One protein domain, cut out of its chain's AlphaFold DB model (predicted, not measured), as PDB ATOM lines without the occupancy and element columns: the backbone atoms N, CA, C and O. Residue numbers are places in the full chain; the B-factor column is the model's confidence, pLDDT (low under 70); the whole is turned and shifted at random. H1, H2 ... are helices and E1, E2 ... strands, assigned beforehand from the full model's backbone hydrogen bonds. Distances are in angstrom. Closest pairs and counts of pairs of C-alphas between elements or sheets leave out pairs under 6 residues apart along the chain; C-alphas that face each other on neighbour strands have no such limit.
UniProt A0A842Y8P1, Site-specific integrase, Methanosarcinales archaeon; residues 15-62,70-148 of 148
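What this domain is: This is residues 15 to 62 and 70 to 148 of the 148 residues of the protein "Site-specific integrase" of Methanosarcinales archaeon (UniProt A0A842Y8P1). A long antiparallel hairpin, E1 and E2, has helices at the base where E2 ends: H4 and H5 pack on that end, and H3 folds back on H4 and crosses H5. H1 and H2 lie farthest from the middle, loosely joined. The printed part has 127 residues, in order E1 E2 H1 H2 H3 H4 H5, class mixed, helices and strands. It is only just loose, close to compact, with a radius of gyration of the C-alphas of 16.7 A and spans of 45 by 42 by 30 A.

Where its parts are: Find C-alpha 15 at (136.097, 136.967, 84.890); from there E1 runs 22.0 A to residue 22. E2, residues 29 to 37, returns over 25.1 A. Then look for H1 at residues 40 to 52, H2 at 73 to 83, H3 at 90 to 108, 27.8 A long, H4 at 113 to 120, and H5 at 136 to 147, ending at C-alpha 147 (134.816, 125.393, 96.188).

How they stand to each other: Across E1 and E2, N 15 and O 36 are within hydrogen-bond range at 2.8 A. The closest C-alphas of E2 and H4, Val 36 and Ile 119, are 5.7 A apart; those of E2 and H5, Pro 37 and Leu 140, 5.1 A. H3, the hub, touches H4 at Arg 98 and Ile 116, 7.1 A, a helical hairpin at a shallow tilt of 29 degrees, opposite ways. H3 touches H5 about perpendicular, 84 degrees, at Val 101 and Val 146, 6.2 A. H3 and H2 only just touch, with 3 pairs of C-alphas within 8 A, the closest Pro 90 and Asn 77, 6.7 A. H1 is close to but not clearly touching H5, at Ser 40 and Asp 144, 6.9 A. Every O i to N i+4 pair is within hydrogen-bond range in H1, H2, H4 and H5; in H3, 14 of 15.

The domain as a whole: Residues 63 to 69 are cut out, leaving 9.3 A between C-alphas 62 and 70. The H4 to H5 link is long; residues 82 to 87 stand free. Model pLDDT is under 70 at residues 126 to 127 and 129 to 131.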
ATOM      1  N   LEU A  15     136.252 135.516  84.799       80.62
ATOM      2  CA  LEU A  15     136.097 136.967  84.890       80.62
ATOM      3  C   LEU A  15     137.392 137.651  84.466       80.62
ATOM      4  O   LEU A  15     138.417 137.529  85.143       80.62
ATOM      5  N   TRP A  16     137.326 138.416  83.377       80.44
ATOM      6  CA  TRP A  16     138.450 139.223  82.918       80.44
ATOM      7  C   TRP A  16     138.560 140.510  83.738       80.44
ATOM      8  O   TRP A  16     137.600 141.270  83.879       80.44
ATOM      9  N   ILE A  17     139.740 140.762  84.299       78.12
ATOM     10  CA  ILE A  17     140.023 141.945  85.111       78.12
ATOM     11  C   ILE A  17     141.211 142.674  84.510       78.12
ATOM     12  O   ILE A  17     142.327 142.161  84.536       78.12
ATOM     13  N   GLU A  18     140.988 143.911  84.077       77.25
ATOM     14  CA  GLU A  18     142.046 144.820  83.641       77.25
ATOM     15  C   GLU A  18     142.257 145.912  84.684       77.25
ATOM     16  O   GLU A  18     141.313 146.559  85.149       77.25
ATOM     17  N   LYS A  19     143.509 146.130  85.080       77.12
ATOM     18  CA  LYS A  19     143.866 147.160  86.053       77.12
ATOM     19  C   LYS A  19     145.152 147.859  85.644       77.12
ATOM     20  O   LYS A  19     146.170 147.215  85.419       77.12
ATOM     21  N   ALA A  20     145.127 149.188  85.684       77.25
ATOM     22  CA  ALA A  20     146.343 149.987  85.657       77.25
ATOM     23  C   ALA A  20     147.122 149.792  86.970       77.25
ATOM     24  O   ALA A  20     146.623 150.076  88.066       77.25
ATOM     25  N   LYS A  21     148.353 149.297  86.872       78.38
ATOM     26  CA  LYS A  21     149.271 149.102  87.992       78.38
ATOM     27  C   LYS A  21     150.440 150.064  87.839       78.38
ATOM     28  O   LYS A  21     151.061 150.126  86.788       78.38
ATOM     29  N   LYS A  22     150.746 150.817  88.896       79.06
ATOM     30  CA  LYS A  22     151.903 151.714  88.896       79.06
ATOM     31  C   LYS A  22     153.192 150.893  88.850       79.06
ATOM     32  O   LYS A  22     153.374 149.995  89.679       79.06
ATOM     33  N   VAL A  23     154.079 151.221  87.917       77.94
ATOM     34  CA  VAL A  23     155.400 150.601  87.812       77.94
ATOM     35  C   VAL A  23     156.263 151.083  88.982       77.94
ATOM     36  O   VAL A  23     156.294 152.269  89.322       77.94
ATOM     37  N   LYS A  24     156.941 150.152  89.661       77.75
ATOM     38  CA  LYS A  24     157.769 150.487  90.828       77.75
ATOM     39  C   LYS A  24     158.897 151.428  90.392       77.75
ATOM     40  O   LYS A  24     159.598 151.127  89.436       77.75
ATOM     41  N   ASN A  25     159.077 152.531  91.118       80.94
ATOM     42  CA  ASN A  25     160.075 153.572  90.831       80.94
ATOM     43  C   ASN A  25     159.898 154.296  89.477       80.94
ATOM     44  O   ASN A  25     160.840 154.927  89.014       80.94
ATOM     45  N   SER A  26     158.706 154.252  88.871       83.38
ATOM     46  CA  SER A  26     158.354 155.060  87.695       83.38
ATOM     47  C   SER A  26     157.045 155.837  87.931       83.38
ATOM     48  O   SER A  26     156.241 155.506  88.814       83.38
ATOM     49  N   SER A  27     156.844 156.917  87.172       84.00
ATOM     50  CA  SER A  27     155.552 157.599  87.020       84.00
ATOM     51  C   SER A  27     154.563 156.815  86.152       84.00
ATOM     52  O   SER A  27     153.376 157.140  86.150       84.00
ATOM     53  N   ASP A  28     155.041 155.790  85.449       83.38
ATOM     54  CA  ASP A  28     154.275 155.044  84.460       83.38
ATOM     55  C   ASP A  28     153.328 154.022  85.093       83.38
ATOM     56  O   ASP A  28     153.537 153.504  86.199       83.38
ATOM     57  N   TYR A  29     152.274 153.709  84.343       80.81
ATOM     58  CA  TYR A  29     151.321 152.659  84.662       80.81
ATOM     59  C   TYR A  29     151.360 151.599  83.567       80.81
ATOM     60  O   TYR A  29     151.258 151.916  82.385       80.81
ATOM     61  N   GLU A  30     151.457 150.341  83.972       78.69
ATOM     62  CA  GLU A  30     151.271 149.192  83.094       78.69
ATOM     63  C   GLU A  30     149.827 148.694  83.214       78.69
ATOM     64  O   GLU A  30     149.268 148.612  84.314       78.69
ATOM     65  N   MET A  31     149.202 148.372  82.082       78.06
ATOM     66  CA  MET A  31     147.931 147.656  82.096       78.06
ATOM     67  C   MET A  31     148.213 146.188  82.379       78.06
ATOM     68  O   MET A  31     148.950 145.538  81.645       78.06
ATOM     69  N   VAL A  32     147.632 145.678  83.461       73.69
ATOM     70  CA  VAL A  32     147.709 144.266  83.822       73.69
ATOM     71  C   VAL A  32     146.322 143.678  83.684       73.69
ATOM     72  O   VAL A  32     145.394 144.098  84.384       73.69
ATOM     73  N   SER A  33     146.209 142.695  82.805       78.44
ATOM     74  CA  SER A  33     144.995 141.916  82.612       78.44
ATOM     75  C   SER A  33     145.186 140.538  83.235       78.44
ATOM     76  O   SER A  33     146.275 139.965  83.175       78.44
ATOM     77  N   ARG A  34     144.150 140.023  83.891       80.25
ATOM     78  CA  ARG A  34     144.120 138.638  84.356       80.25
ATOM     79  C   ARG A  34     142.732 138.061  84.222       80.25
ATOM     80  O   ARG A  34     141.740 138.775  84.358       80.25
ATOM     81  N   GLU A  35     142.701 136.754  84.085       84.75
ATOM     82  CA  GLU A  35     141.484 135.980  84.162       84.75
ATOM     83  C   GLU A  35     141.346 135.340  85.538       84.75
ATOM     84  O   GLU A  35     142.298 134.754  86.060       84.75
ATOM     85  N   VAL A  36     140.169 135.480  86.144       87.31
ATOM     86  CA  VAL A  36     139.850 134.867  87.432       87.31
ATOM     87  C   VAL A  36     138.811 133.768  87.211       87.31
ATOM     88  O   VAL A  36     137.695 134.093  86.801       87.31
ATOM     89  N   PRO A  37     139.137 132.490  87.480       90.69
ATOM     90  CA  PRO A  37     138.171 131.399  87.378       90.69
ATOM     91  C   PRO A  37     137.065 131.526  88.433       90.69
ATOM     92  O   PRO A  37     137.300 131.956  89.566       90.69
ATOM     93  N   VAL A  38     135.859 131.110  88.062       89.62
ATOM     94  CA  VAL A  38     134.666 131.087  88.912       89.62
ATOM     95  C   VAL A  38     134.135 129.654  88.968       89.62
ATOM     96  O   VAL A  38     133.897 129.030  87.929       89.62
ATOM     97  N   ASN A  39     133.934 129.114  90.176       90.62
ATOM     98  CA  ASN A  39     133.376 127.768  90.341       90.62
ATOM     99  C   ASN A  39     131.952 127.667  89.746       90.62
ATOM    100  O   ASN A  39     131.294 128.674  89.461       90.62
ATOM    101  N   SER A  40     131.468 126.446  89.538       86.44
ATOM    102  CA  SER A  40     130.168 126.186  88.900       86.44
ATOM    103  C   SER A  40     129.005 126.820  89.680       86.44
ATOM    104  O   SER A  40     128.122 127.458  89.093       86.44
ATOM    105  N   SER A  41     129.058 126.718  91.008       87.00
ATOM    106  CA  SER A  41     128.061 127.246  91.941       87.00
ATOM    107  C   SER A  41     127.932 128.770  91.861       87.00
ATOM    108  O   SER A  41     126.839 129.290  91.623       87.00
ATOM    109  N   LEU A  42     129.038 129.513  91.987       88.25
ATOM    110  CA  LEU A  42     129.022 130.975  91.898       88.25
ATOM    111  C   LEU A  42     128.706 131.446  90.481       88.25
ATOM    112  O   LEU A  42     127.996 132.436  90.326       88.25
ATOM    113  N   TYR A  43     129.183 130.745  89.449       88.12
ATOM    114  CA  TYR A  43     128.877 131.101  88.065       88.12
ATOM    115  C   TYR A  43     127.372 131.037  87.788       88.12
ATOM    116  O   TYR A  43     126.819 131.956  87.185       88.12
ATOM    117  N   THR A  44     126.694 130.000  88.286       85.88
ATOM    118  CA  THR A  44     125.239 129.846  88.141       85.88
ATOM    119  C   THR A  44     124.485 131.007  88.796       85.88
ATOM    120  O   THR A  44     123.613 131.611  88.170       85.88
ATOM    121  N   LEU A  45     124.864 131.373  90.026       88.00
ATOM    122  CA  LEU A  45     124.268 132.506  90.745       88.00
ATOM    123  C   LEU A  45     124.554 133.844  90.056       88.00
ATOM    124  O   LEU A  45     123.660 134.680  89.925       88.00
ATOM    125  N   LEU A  46     125.790 134.043  89.597       86.12
ATOM    126  CA  LEU A  46     126.204 135.258  88.910       86.12
ATOM    127  C   LEU A  46     125.442 135.432  87.596       86.12
ATOM    128  O   LEU A  46     124.964 136.528  87.320       86.12
ATOM    129  N   LYS A  47     125.284 134.359  86.814       83.69
ATOM    130  CA  LYS A  47     124.522 134.385  85.564       83.69
ATOM    131  C   LYS A  47     123.065 134.780  85.811       83.69
ATOM    132  O   LYS A  47     122.602 135.751  85.223       83.69
ATOM    133  N   ALA A  48     122.398 134.123  86.762       86.56
ATOM    134  CA  ALA A  48     121.024 134.463  87.137       86.56
ATOM    135  C   ALA A  48     120.888 135.923  87.610       86.56
ATOM    136  O   ALA A  48     119.932 136.614  87.262       86.56
ATOM    137  N   TYR A  49     121.863 136.421  88.376       85.69
ATOM    138  CA  TYR A  49     121.880 137.814  88.813       85.69
ATOM    139  C   TYR A  49     122.036 138.801  87.646       85.69
ATOM    140  O   TYR A  49     121.318 139.801  87.595       85.69
ATOM    141  N   LEU A  50     122.948 138.526  86.709       83.44
ATOM    142  CA  LEU A  50     123.195 139.378  85.542       83.44
ATOM    143  C   LEU A  50     121.997 139.420  84.585       83.44
ATOM    144  O   LEU A  50     121.741 140.472  83.995       83.44
ATOM    145  N   ASP A  51     121.249 138.320  84.474       83.62
ATOM    146  CA  ASP A  51     120.012 138.252  83.689       83.62
ATOM    147  C   ASP A  51     118.902 139.124  84.309       83.62
ATOM    148  O   ASP A  51     118.161 139.799  83.594       83.62
ATOM    149  N   LEU A  52     118.816 139.170  85.644       84.94
ATOM    150  CA  LEU A  52     117.822 139.967  86.379       84.94
ATOM    151  C   LEU A  52     118.213 141.441  86.563       84.94
ATOM    152  O   LEU A  52     117.349 142.285  86.796       84.94
ATOM    153  N   SER A  53     119.506 141.759  86.506       78.06
ATOM    154  CA  SER A  53     120.045 143.102  86.752       78.06
ATOM    155  C   SER A  53     120.810 143.627  85.533       78.06
ATOM    156  O   SER A  53     122.032 143.796  85.600       78.06
ATOM    157  N   PRO A  54     120.121 143.921  84.412       73.88
ATOM    158  CA  PRO A  54     120.771 144.432  83.217       73.88
ATOM    159  C   PRO A  54     121.338 145.829  83.490       73.88
ATOM    160  O   PRO A  54     120.617 146.816  83.633       73.88
ATOM    161  N   GLY A  55     122.661 145.911  83.564       76.19
ATOM    162  CA  GLY A  55     123.385 147.170  83.664       76.19
ATOM    163  C   GLY A  55     124.788 147.061  83.078       76.19
ATOM    164  O   GLY A  55     125.233 145.963  82.732       76.19
ATOM    165  N   PRO A  56     125.499 148.187  82.931       78.06
ATOM    166  CA  PRO A  56     126.809 148.199  82.314       78.06
ATOM    167  C   PRO A  56     127.866 147.567  83.227       78.06
ATOM    168  O   PRO A  56     128.856 147.070  82.710       78.06
ATOM    169  N   PHE A  57     127.668 147.522  84.551       80.06
ATOM    170  CA  PHE A  57     128.597 146.900  85.506       80.06
ATOM    171  C   PHE A  57     128.083 145.553  86.022       80.06
ATOM    172  O   PHE A  57     126.875 145.323  86.027       80.06
ATOM    173  N   ILE A  58     128.996 144.709  86.539       79.44
ATOM    174  CA  ILE A  58     128.630 143.452  87.218       79.44
ATOM    175  C   ILE A  58     127.649 143.748  88.338       79.44
ATOM    176  O   ILE A  58     126.567 143.193  88.341       79.44
ATOM    177  N   ILE A  59     128.012 144.646  89.259       82.44
ATOM    178  CA  ILE A  59     127.140 145.064  90.354       82.44
ATOM    179  C   ILE A  59     126.959 146.577  90.286       82.44
ATOM    180  O   ILE A  59     127.897 147.355  90.499       82.44
ATOM    181  N   ASN A  60     125.732 146.984  89.980       80.81
ATOM    182  CA  ASN A  60     125.337 148.382  89.888       80.81
ATOM    183  C   ASN A  60     124.951 148.905  91.275       80.81
ATOM    184  O   ASN A  60     124.270 148.233  92.052       80.81
ATOM    185  N   ARG A  61     125.347 150.137  91.592       79.81
ATOM    186  CA  ARG A  61     124.850 150.838  92.775       79.81
ATOM    187  C   ARG A  61     123.383 151.215  92.536       79.81
ATOM    188  O   ARG A  61     123.094 151.953  91.598       79.81
ATOM    189  N   LYS A  62     122.473 150.780  93.416       71.38
ATOM    190  CA  LYS A  62     121.082 151.263  93.411       71.38
ATOM    191  C   LYS A  62     121.057 152.734  93.836       71.38
ATOM    192  O   LYS A  62     121.486 153.075  94.937       71.38
ATOM    193  N   PRO A  70     129.139 152.005  89.210       85.31
ATOM    194  CA  PRO A  70     129.648 150.798  89.842       85.31
ATOM    195  C   PRO A  70     129.609 150.933  91.370       85.31
ATOM    196  O   PRO A  70     129.724 152.037  91.921       85.31
ATOM    197  N   LEU A  71     129.497 149.802  92.074       85.69
ATOM    198  CA  LEU A  71     129.780 149.772  93.509       85.69
ATOM    199  C   LEU A  71     131.220 150.220  93.780       85.69
ATOM    200  O   LEU A  71     132.164 149.788  93.120       85.69
ATOM    201  N   THR A  72     131.393 151.082  94.781       88.06
ATOM    202  CA  THR A  72     132.725 151.497  95.235       88.06
ATOM    203  C   THR A  72     133.205 150.604  96.378       88.06
ATOM    204  O   THR A  72     132.369 150.061  97.103       88.06
ATOM    205  N   PRO A  73     134.527 150.518  96.634       89.19
ATOM    206  CA  PRO A  73     135.056 149.763  97.773       89.19
ATOM    207  C   PRO A  73     134.401 150.133  99.109       89.19
ATOM    208  O   PRO A  73     134.095 149.255  99.905       89.19
ATOM    209  N   ARG A  74     134.096 151.424  99.319       89.62
ATOM    210  CA  ARG A  74     133.375 151.890 100.512       89.62
ATOM    211  C   ARG A  74     132.003 151.229 100.651       89.62
ATOM    212  O   ARG A  74     131.675 150.798 101.741       89.62
ATOM    213  N   ASN A  75     131.220 151.129  99.573       90.06
ATOM    214  CA  ASN A  75     129.913 150.474  99.661       90.06
ATOM    215  C   ASN A  75     130.025 148.979  99.912       90.06
ATOM    216  O   ASN A  75     129.178 148.430 100.597       90.06
ATOM    217  N   ILE A  76     131.040 148.329  99.343       90.62
ATOM    218  CA  ILE A  76     131.254 146.902  99.572       90.62
ATOM    219  C   ILE A  76     131.584 146.672 101.053       90.62
ATOM    220  O   ILE A  76     130.978 145.801 101.659       90.62
ATOM    221  N   ASN A  77     132.447 147.494 101.658       90.88
ATOM    222  CA  ASN A  77     132.701 147.423 103.102       90.88
ATOM    223  C   ASN A  77     131.421 147.655 103.919       90.88
ATOM    224  O   ASN A  77     131.105 146.838 104.770       90.88
ATOM    225  N   THR A  78     130.622 148.679 103.589       90.81
ATOM    226  CA  THR A  78     129.315 148.905 104.234       90.81
ATOM    227  C   THR A  78     128.397 147.683 104.135       90.81
ATOM    228  O   THR A  78     127.701 147.366 105.090       90.81
ATOM    229  N   ILE A  79     128.399 146.956 103.011       90.75
ATOM    230  CA  ILE A  79     127.620 145.716 102.886       90.75
ATOM    231  C   ILE A  79     128.099 144.657 103.883       90.75
ATOM    232  O   ILE A  79     127.264 144.013 104.511       90.75
ATOM    233  N   PHE A  80     129.408 144.481 104.047       92.75
ATOM    234  CA  PHE A  80     129.955 143.525 105.011       92.75
ATOM    235  C   PHE A  80     129.608 143.913 106.454       92.75
ATOM    236  O   PHE A  80     129.090 143.080 107.199       92.75
ATOM    237  N   ASP A  81     129.816 145.183 106.800       90.00
ATOM    238  CA  ASP A  81     129.665 145.689 108.164       90.00
ATOM    239  C   ASP A  81     128.188 145.812 108.579       90.00
ATOM    240  O   ASP A  81     127.792 145.328 109.635       90.00
ATOM    241  N   GLU A  82     127.351 146.442 107.749       90.00
ATOM    242  CA  GLU A  82     125.991 146.850 108.136       90.00
ATOM    243  C   GLU A  82     124.899 145.898 107.637       90.00
ATOM    244  O   GLU A  82     123.869 145.744 108.291       90.00
ATOM    245  N   HIS A  83     125.084 145.268 106.471       88.81
ATOM    246  CA  HIS A  83     124.041 144.433 105.859       88.81
ATOM    247  C   HIS A  83     124.231 142.941 106.119       88.81
ATOM    248  O   HIS A  83     123.253 142.231 106.344       88.81
ATOM    249  N   LEU A  84     125.472 142.461 106.073       90.44
ATOM    250  CA  LEU A  84     125.808 141.072 106.374       90.44
ATOM    251  C   LEU A  84     126.129 140.876 107.857       90.44
ATOM    252  O   LEU A  84     125.993 139.758 108.350       90.44
ATOM    253  N   ASN A  85     126.521 141.947 108.559       90.88
ATOM    254  CA  ASN A  85     126.927 141.926 109.964       90.88
ATOM    255  C   ASN A  85     127.967 140.826 110.244       90.88
ATOM    256  O   ASN A  85     127.864 140.062 111.206       90.88
ATOM    257  N   ILE A  86     128.946 140.706 109.344       88.69
ATOM    258  CA  ILE A  86     130.027 139.725 109.447       88.69
ATOM    259  C   ILE A  86     131.323 140.426 109.856       88.69
ATOM    260  O   ILE A  86     131.625 141.494 109.335       88.69
ATOM    261  N   PRO A  87     132.148 139.824 110.732       87.88
ATOM    262  CA  PRO A  87     133.395 140.430 111.206       87.88
ATOM    263  C   PRO A  87     134.528 140.356 110.166       87.88
ATOM    264  O   PRO A  87     135.704 140.342 110.519       87.88
ATOM    265  N   TRP A  88     134.187 140.195 108.888       90.25
ATOM    266  CA  TRP A  88     135.135 140.046 107.792       90.25
ATOM    267  C   TRP A  88     135.110 141.310 106.950       90.25
ATOM    268  O   TRP A  88     134.065 141.915 106.749       90.25
ATOM    269  N   SER A  89     136.254 141.672 106.390       92.31
ATOM    270  CA  SER A  89     136.334 142.625 105.294       92.31
ATOM    271  C   SER A  89     136.335 141.894 103.944       92.31
ATOM    272  O   SER A  89     136.684 140.710 103.858       92.31
ATOM    273  N   PRO A  90     136.076 142.597 102.830       91.75
ATOM    274  CA  PRO A  90     136.286 142.044 101.493       91.75
ATOM    275  C   PRO A  90     137.723 141.554 101.262       91.75
ATOM    276  O   PRO A  90     137.957 140.644 100.460       91.75
ATOM    277  N   HIS A  91     138.708 142.139 101.955       92.12
ATOM    278  CA  HIS A  91     140.087 141.673 101.866       92.12
ATOM    279  C   HIS A  91     140.288 140.328 102.580       92.12
ATOM    280  O   HIS A  91     141.067 139.501 102.094       92.12
ATOM    281  N   ASP A  92     139.555 140.062 103.660       93.81
ATOM    282  CA  ASP A  92     139.618 138.789 104.382       93.81
ATOM    283  C   ASP A  92     139.080 137.639 103.534       93.81
ATOM    284  O   ASP A  92     139.698 136.577 103.499       93.81
ATOM    285  N   CYS A  93     138.042 137.866 102.718       93.50
ATOM    286  CA  CYS A  93     137.596 136.884 101.721       93.50
ATOM    287  C   CYS A  93     138.727 136.477 100.766       93.50
ATOM    288  O   CYS A  93     138.899 135.299 100.453       93.50
ATOM    289  N   ARG A  94     139.548 137.443 100.332       93.50
ATOM    290  CA  ARG A  94     140.717 137.184  99.479       93.50
ATOM    291  C   ARG A  94     141.780 136.359 100.220       93.50
ATOM    292  O   ARG A  94     142.377 135.462  99.625       93.50
ATOM    293  N   HIS A  95     142.021 136.628 101.504       94.81
ATOM    294  CA  HIS A  95     142.933 135.824 102.327       94.81
ATOM    295  C   HIS A  95     142.421 134.401 102.547       94.81
ATOM    296  O   HIS A  95     143.185 133.449 102.371       94.81
ATOM    297  N   PHE A  96     141.135 134.263 102.864       94.88
ATOM    298  CA  PHE A  96     140.468 132.982 103.037       94.88
ATOM    299  C   PHE A  96     140.565 132.138 101.765       94.88
ATOM    300  O   PHE A  96     141.059 131.015 101.831       94.88
ATOM    301  N   PHE A  97     140.220 132.706 100.602       94.75
ATOM    302  CA  PHE A  97     140.330 132.028  99.309       94.75
ATOM    303  C   PHE A  97     141.733 131.445  99.086       94.75
ATOM    304  O   PHE A  97     141.893 130.248  98.850       94.75
ATOM    305  N   ARG A  98     142.772 132.275  99.246       95.31
ATOM    306  CA  ARG A  98     144.171 131.844  99.098       95.31
ATOM    307  C   ARG A  98     144.536 130.722 100.070       95.31
ATOM    308  O   ARG A  98     145.299 129.830  99.702       95.31
ATOM    309  N   SER A  99     144.050 130.799 101.306       95.56
ATOM    310  CA  SER A  99     144.327 129.803 102.340       95.56
ATOM    311  C   SER A  99     143.700 128.451 101.999       95.56
ATOM    312  O   SER A  99     144.382 127.430 102.088       95.56
ATOM    313  N   GLN A 100     142.446 128.441 101.533       96.38
ATOM    314  CA  GLN A 100     141.743 127.214 101.144       96.38
ATOM    315  C   GLN A 100     142.417 126.533  99.951       96.38
ATOM    316  O   GLN A 100     142.753 125.354 100.039       96.38
ATOM    317  N   VAL A 101     142.735 127.290  98.893       95.19
ATOM    318  CA  VAL A 101     143.463 126.756  97.728       95.19
ATOM    319  C   VAL A 101     144.808 126.158  98.142       95.19
ATOM    320  O   VAL A 101     145.139 125.037  97.765       95.19
ATOM    321  N   ARG A 102     145.581 126.868  98.976       94.31
ATOM    322  CA  ARG A 102     146.867 126.361  99.476       94.31
ATOM    323  C   ARG A 102     146.699 125.085 100.307       94.31
ATOM    324  O   ARG A 102     147.519 124.180 100.187       94.31
ATOM    325  N   SER A 103     145.679 125.028 101.159       94.94
ATOM    326  CA  SER A 103     145.415 123.876 102.031       94.94
ATOM    327  C   SER A 103     145.055 122.638 101.212       94.94
ATOM    328  O   SER A 103     145.593 121.561 101.463       94.94
ATOM    329  N   TRP A 104     144.227 122.810 100.180       95.44
ATOM    330  CA  TRP A 104     143.913 121.761  99.214       95.44
ATOM    331  C   TRP A 104     145.161 121.285  98.456       95.44
ATOM    332  O   TRP A 104     145.447 120.094  98.456       95.44
ATOM    333  N   MET A 105     145.994 122.190  97.931       94.69
ATOM    334  CA  MET A 105     147.231 121.805  97.227       94.69
ATOM    335  C   MET A 105     148.213 121.017  98.099       94.69
ATOM    336  O   MET A 105     148.872 120.097  97.616       94.69
ATOM    337  N   ILE A 106     148.333 121.374  99.383       93.50
ATOM    338  CA  ILE A 106     149.163 120.625 100.340       93.50
ATOM    339  C   ILE A 106     148.616 119.204 100.507       93.50
ATOM    340  O   ILE A 106     149.394 118.251 100.497       93.50
ATOM    341  N   LYS A 107     147.293 119.062 100.638       94.44
ATOM    342  CA  LYS A 107     146.617 117.767 100.766       94.44
ATOM    343  C   LYS A 107     146.827 116.894  99.523       94.44
ATOM    344  O   LYS A 107     147.186 115.730  99.669       94.44
ATOM    345  N   GLU A 108     146.683 117.467  98.330       93.38
ATOM    346  CA  GLU A 108     146.846 116.762  97.050       93.38
ATOM    347  C   GLU A 108     148.318 116.582  96.629       93.38
ATOM    348  O   GLU A 108     148.608 115.935  95.626       93.38
ATOM    349  N   LYS A 109     149.275 117.127  97.400       89.38
ATOM    350  CA  LYS A 109     150.719 117.140  97.088       89.38
ATOM    351  C   LYS A 109     151.056 117.802  95.740       89.38
ATOM    352  O   LYS A 109     152.065 117.470  95.123       89.38
ATOM    353  N   GLN A 110     150.252 118.777  95.318       86.19
ATOM    354  CA  GLN A 110     150.394 119.524  94.063       86.19
ATOM    355  C   GLN A 110     150.618 121.015  94.350       86.19
ATOM    356  O   GLN A 110     149.779 121.867  94.064       86.19
ATOM    357  N   ILE A 111     151.735 121.349  95.003       87.25
ATOM    358  CA  ILE A 111     152.018 122.740  95.381       87.25
ATOM    359  C   ILE A 111     152.553 123.505  94.173       87.25
ATOM    360  O   ILE A 111     153.744 123.457  93.873       87.25
ATOM    361  N   ASP A 112     151.678 124.289  93.554       89.31
ATOM    362  CA  ASP A 112     152.035 125.267  92.535       89.31
ATOM    363  C   ASP A 112     151.780 126.686  93.073       89.31
ATOM    364  O   ASP A 112     150.653 127.155  93.238       89.31
ATOM    365  N   ILE A 113     152.858 127.388  93.426       88.25
ATOM    366  CA  ILE A 113     152.766 128.751  93.968       88.25
ATOM    367  C   ILE A 113     152.511 129.770  92.849       88.25
ATOM    368  O   ILE A 113     151.914 130.820  93.119       88.25
ATOM    369  N   GLN A 114     152.945 129.474  91.621       89.62
ATOM    370  CA  GLN A 114     152.770 130.358  90.477       89.62
ATOM    371  C   GLN A 114     151.279 130.508  90.175       89.62
ATOM    372  O   GLN A 114     150.784 131.637  90.180       89.62
ATOM    373  N   VAL A 115     150.533 129.405  90.057       90.94
ATOM    374  CA  VAL A 115     149.093 129.461  89.751       90.94
ATOM    375  C   VAL A 115     148.298 130.213  90.831       90.94
ATOM    376  O   VAL A 115     147.437 131.037  90.516       90.94
ATOM    377  N   ILE A 116     148.651 130.050  92.118       91.06
ATOM    378  CA  ILE A 116     148.049 130.838  93.209       91.06
ATOM    379  C   ILE A 116     148.334 132.328  93.003       91.06
ATOM    380  O   ILE A 116     147.444 133.163  93.166       91.06
ATOM    381  N   LYS A 117     149.580 132.703  92.695       89.75
ATOM    382  CA  LYS A 117     149.942 134.110  92.480       89.75
ATOM    383  C   LYS A 117     149.209 134.696  91.278       89.75
ATOM    384  O   LYS A 117     148.737 135.826  91.392       89.75
ATOM    385  N   GLU A 118     149.068 133.941  90.195       89.56
ATOM    386  CA  GLU A 118     148.344 134.353  88.992       89.56
ATOM    387  C   GLU A 118     146.861 134.625  89.283       89.56
ATOM    388  O   GLU A 118     146.403 135.750  89.063       89.56
ATOM    389  N   ILE A 119     146.139 133.666  89.884       89.81
ATOM    390  CA  ILE A 119     144.718 133.827  90.264       89.81
ATOM    391  C   ILE A 119     144.543 135.045  91.189       89.81
ATOM    392  O   ILE A 119     143.621 135.853  91.046       89.81
ATOM    393  N   MET A 120     145.477 135.226  92.126       89.56
ATOM    394  CA  MET A 120     145.437 136.311  93.106       89.56
ATOM    395  C   MET A 120     145.896 137.666  92.550       89.56
ATOM    396  O   MET A 120     145.723 138.680  93.234       89.56
ATOM    397  N   GLY A 121     146.494 137.716  91.356       85.94
ATOM    398  CA  GLY A 121     147.102 138.920  90.786       85.94
ATOM    399  C   GLY A 121     148.331 139.423  91.555       85.94
ATOM    400  O   GLY A 121     148.560 140.633  91.640       85.94
ATOM    401  N   HIS A 122     149.093 138.523  92.178       86.00
ATOM    402  CA  HIS A 122     150.373 138.845  92.807       86.00
ATOM    403  C   HIS A 122     151.497 138.928  91.773       86.00
ATOM    404  O   HIS A 122     151.464 138.283  90.731       86.00
ATOM    405  N   THR A 123     152.522 139.726  92.074       80.19
ATOM    406  CA  THR A 123     153.707 139.816  91.218       80.19
ATOM    407  C   THR A 123     154.473 138.491  91.249       80.19
ATOM    408  O   THR A 123     154.861 138.031  92.326       80.19
ATOM    409  N   LEU A 124     154.715 137.920  90.070       78.44
ATOM    410  CA  LEU A 124     155.622 136.792  89.878       78.44
ATOM    411  C   LEU A 124     157.082 137.255  89.986       78.44
ATOM    412  O   LEU A 124     157.444 138.340  89.515       78.44
ATOM    413  N   GLN A 125     157.916 136.443  90.627       76.00
ATOM    414  CA  GLN A 125     159.365 136.617  90.659       76.00
ATOM    415  C   GLN A 125     159.959 136.331  89.277       76.00
ATOM    416  O   GLN A 125     159.337 135.681  88.447       76.00
ATOM    417  N   VAL A 126     161.171 136.826  89.013       69.00
ATOM    418  CA  VAL A 126     161.791 136.741  87.677       69.00
ATOM    419  C   VAL A 126     161.876 135.296  87.172       69.00
ATOM    420  O   VAL A 126     161.557 135.053  86.018       69.00
ATOM    421  N   HIS A 127     162.210 134.336  88.037       69.19
ATOM    422  CA  HIS A 127     162.253 132.919  87.663       69.19
ATOM    423  C   HIS A 127     160.869 132.305  87.396       69.19
ATOM    424  O   HIS A 127     160.757 131.421  86.560       69.19
ATOM    425  N   GLU A 128     159.819 132.803  88.053       71.06
ATOM    426  CA  GLU A 128     158.427 132.380  87.824       71.06
ATOM    427  C   GLU A 128     157.873 132.961  86.514       71.06
ATOM    428  O   GLU A 128     156.961 132.401  85.929       71.06
ATOM    429  N   LYS A 129     158.431 134.081  86.032       67.44
ATOM    430  CA  LYS A 129     158.056 134.688  84.745       67.44
ATOM    431  C   LYS A 129     158.642 133.968  83.529       67.44
ATOM    432  O   LYS A 129     158.183 134.229  82.424       67.44
ATOM    433  N   TYR A 130     159.686 133.156  83.711       62.31
ATOM    434  CA  TYR A 130     160.261 132.363  82.620       62.31
ATOM    435  C   TYR A 130     159.446 131.100  82.325       62.31
ATOM    436  O   TYR A 130     159.617 130.518  81.258       62.31
ATOM    437  N   GLY A 131     158.571 130.686  83.247       66.19
ATOM    438  CA  GLY A 131     157.524 129.716  82.948       66.19
ATOM    439  C   GLY A 131     156.424 130.362  82.108       66.19
ATOM    440  O   GLY A 131     156.135 131.551  82.253       66.19
ATOM    441  N   GLU A 132     155.803 129.583  81.226       79.12
ATOM    442  CA  GLU A 132     154.562 130.004  80.579       79.12
ATOM    443  C   GLU A 132     153.466 130.223  81.639       79.12
ATOM    444  O   GLU A 132     153.505 129.640  82.729       79.12
ATOM    445  N   ALA A 133     152.498 131.094  81.339       83.62
ATOM    446  CA  ALA A 133     151.361 131.317  82.226       83.62
ATOM    447  C   ALA A 133     150.573 130.013  82.402       83.62
ATOM    448  O   ALA A 133     150.365 129.278  81.435       83.62
ATOM    449  N   SER A 134     150.094 129.737  83.617       89.25
ATOM    450  CA  SER A 134     149.336 128.509  83.858       89.25
ATOM    451  C   SER A 134     148.045 128.498  83.012       89.25
ATOM    452  O   SER A 134     147.349 129.526  82.979       89.25
ATOM    453  N   PRO A 135     147.682 127.370  82.365       91.25
ATOM    454  CA  PRO A 135     146.452 127.257  81.576       91.25
ATOM    455  C   PRO A 135     145.202 127.649  82.374       91.25
ATOM    456  O   PRO A 135     145.137 127.429  83.589       91.25
ATOM    457  N   PHE A 136     144.202 128.233  81.710       88.94
ATOM    458  CA  PHE A 136     142.974 128.666  82.385       88.94
ATOM    459  C   PHE A 136     142.181 127.479  82.942       88.94
ATOM    460  O   PHE A 136     141.682 127.535  84.063       88.94
ATOM    461  N   GLU A 137     142.140 126.375  82.205       91.44
ATOM    462  CA  GLU A 137     141.455 125.139  82.574       91.44
ATOM    463  C   GLU A 137     142.012 124.574  83.881       91.44
ATOM    464  O   GLU A 137     141.248 124.192  84.762       91.44
ATOM    465  N   TYR A 138     143.335 124.624  84.056       92.50
ATOM    466  CA  TYR A 138     143.985 124.204  85.295       92.50
ATOM    467  C   TYR A 138     143.605 125.114  86.476       92.50
ATOM    468  O   TYR A 138     143.304 124.646  87.572       92.50
ATOM    469  N   LYS A 139     143.535 126.434  86.253       93.19
ATOM    470  CA  LYS A 139     143.050 127.389  87.268       93.19
ATOM    471  C   LYS A 139     141.595 127.111  87.656       93.19
ATOM    472  O   LYS A 139     141.248 127.223  88.832       93.19
ATOM    473  N   LEU A 140     140.753 126.778  86.678       92.81
ATOM    474  CA  LEU A 140     139.343 126.460  86.883       92.81
ATOM    475  C   LEU A 140     139.163 125.155  87.661       92.81
ATOM    476  O   LEU A 140     138.395 125.140  88.619       92.81
ATOM    477  N   GLU A 141     139.911 124.110  87.307       93.00
ATOM    478  CA  GLU A 141     139.909 122.815  87.997       93.00
ATOM    479  C   GLU A 141     140.256 122.963  89.481       93.00
ATOM    480  O   GLU A 141     139.567 122.406  90.336       93.00
ATOM    481  N   ILE A 142     141.270 123.772  89.809       93.75
ATOM    482  CA  ILE A 142     141.629 124.071  91.201       93.75
ATOM    483  C   ILE A 142     140.455 124.740  91.923       93.75
ATOM    484  O   ILE A 142     140.103 124.354  93.036       93.75
ATOM    485  N   VAL A 143     139.843 125.760  91.315       93.69
ATOM    486  CA  VAL A 143     138.744 126.498  91.956       93.69
ATOM    487  C   VAL A 143     137.494 125.636  92.128       93.69
ATOM    488  O   VAL A 143     136.849 125.735  93.171       93.69
ATOM    489  N   ASP A 144     137.187 124.756  91.178       93.44
ATOM    490  CA  ASP A 144     136.121 123.762  91.332       93.44
ATOM    491  C   ASP A 144     136.449 122.715  92.391       93.44
ATOM    492  O   ASP A 144     135.599 122.387  93.206       93.44
ATOM    493  N   SER A 145     137.686 122.233  92.458       93.00
ATOM    494  CA  SER A 145     138.069 121.228  93.456       93.00
ATOM    495  C   SER A 145     138.017 121.765  94.889       93.00
ATOM    496  O   SER A 145     137.793 121.008  95.832       93.00
ATOM    497  N   VAL A 146     138.244 123.069  95.068       93.88
ATOM    498  CA  VAL A 146     138.272 123.715  96.389       93.88
ATOM    499  C   VAL A 146     136.892 124.219  96.818       93.88
ATOM    500  O   VAL A 146     136.597 124.217  98.013       93.88
ATOM    501  N   PHE A 147     136.065 124.686  95.878       92.06
ATOM    502  CA  PHE A 147     134.816 125.393  96.188       92.06
ATOM    503  C   PHE A 147     133.572 124.840  95.475       92.06
ATOM    504  O   PHE A 147     132.504 125.436  95.621       92.06
ATOM    505  N   GLY A 148     133.705 123.812  94.637       82.81
ATOM    506  CA  GLY A 148     132.615 123.191  93.875       82.81
ATOM    507  C   GLY A 148     131.775 122.206  94.672       82.81
ATOM    508  O   GLY A 148     132.187 121.808  95.785       82.81
TER     509      GLY A 148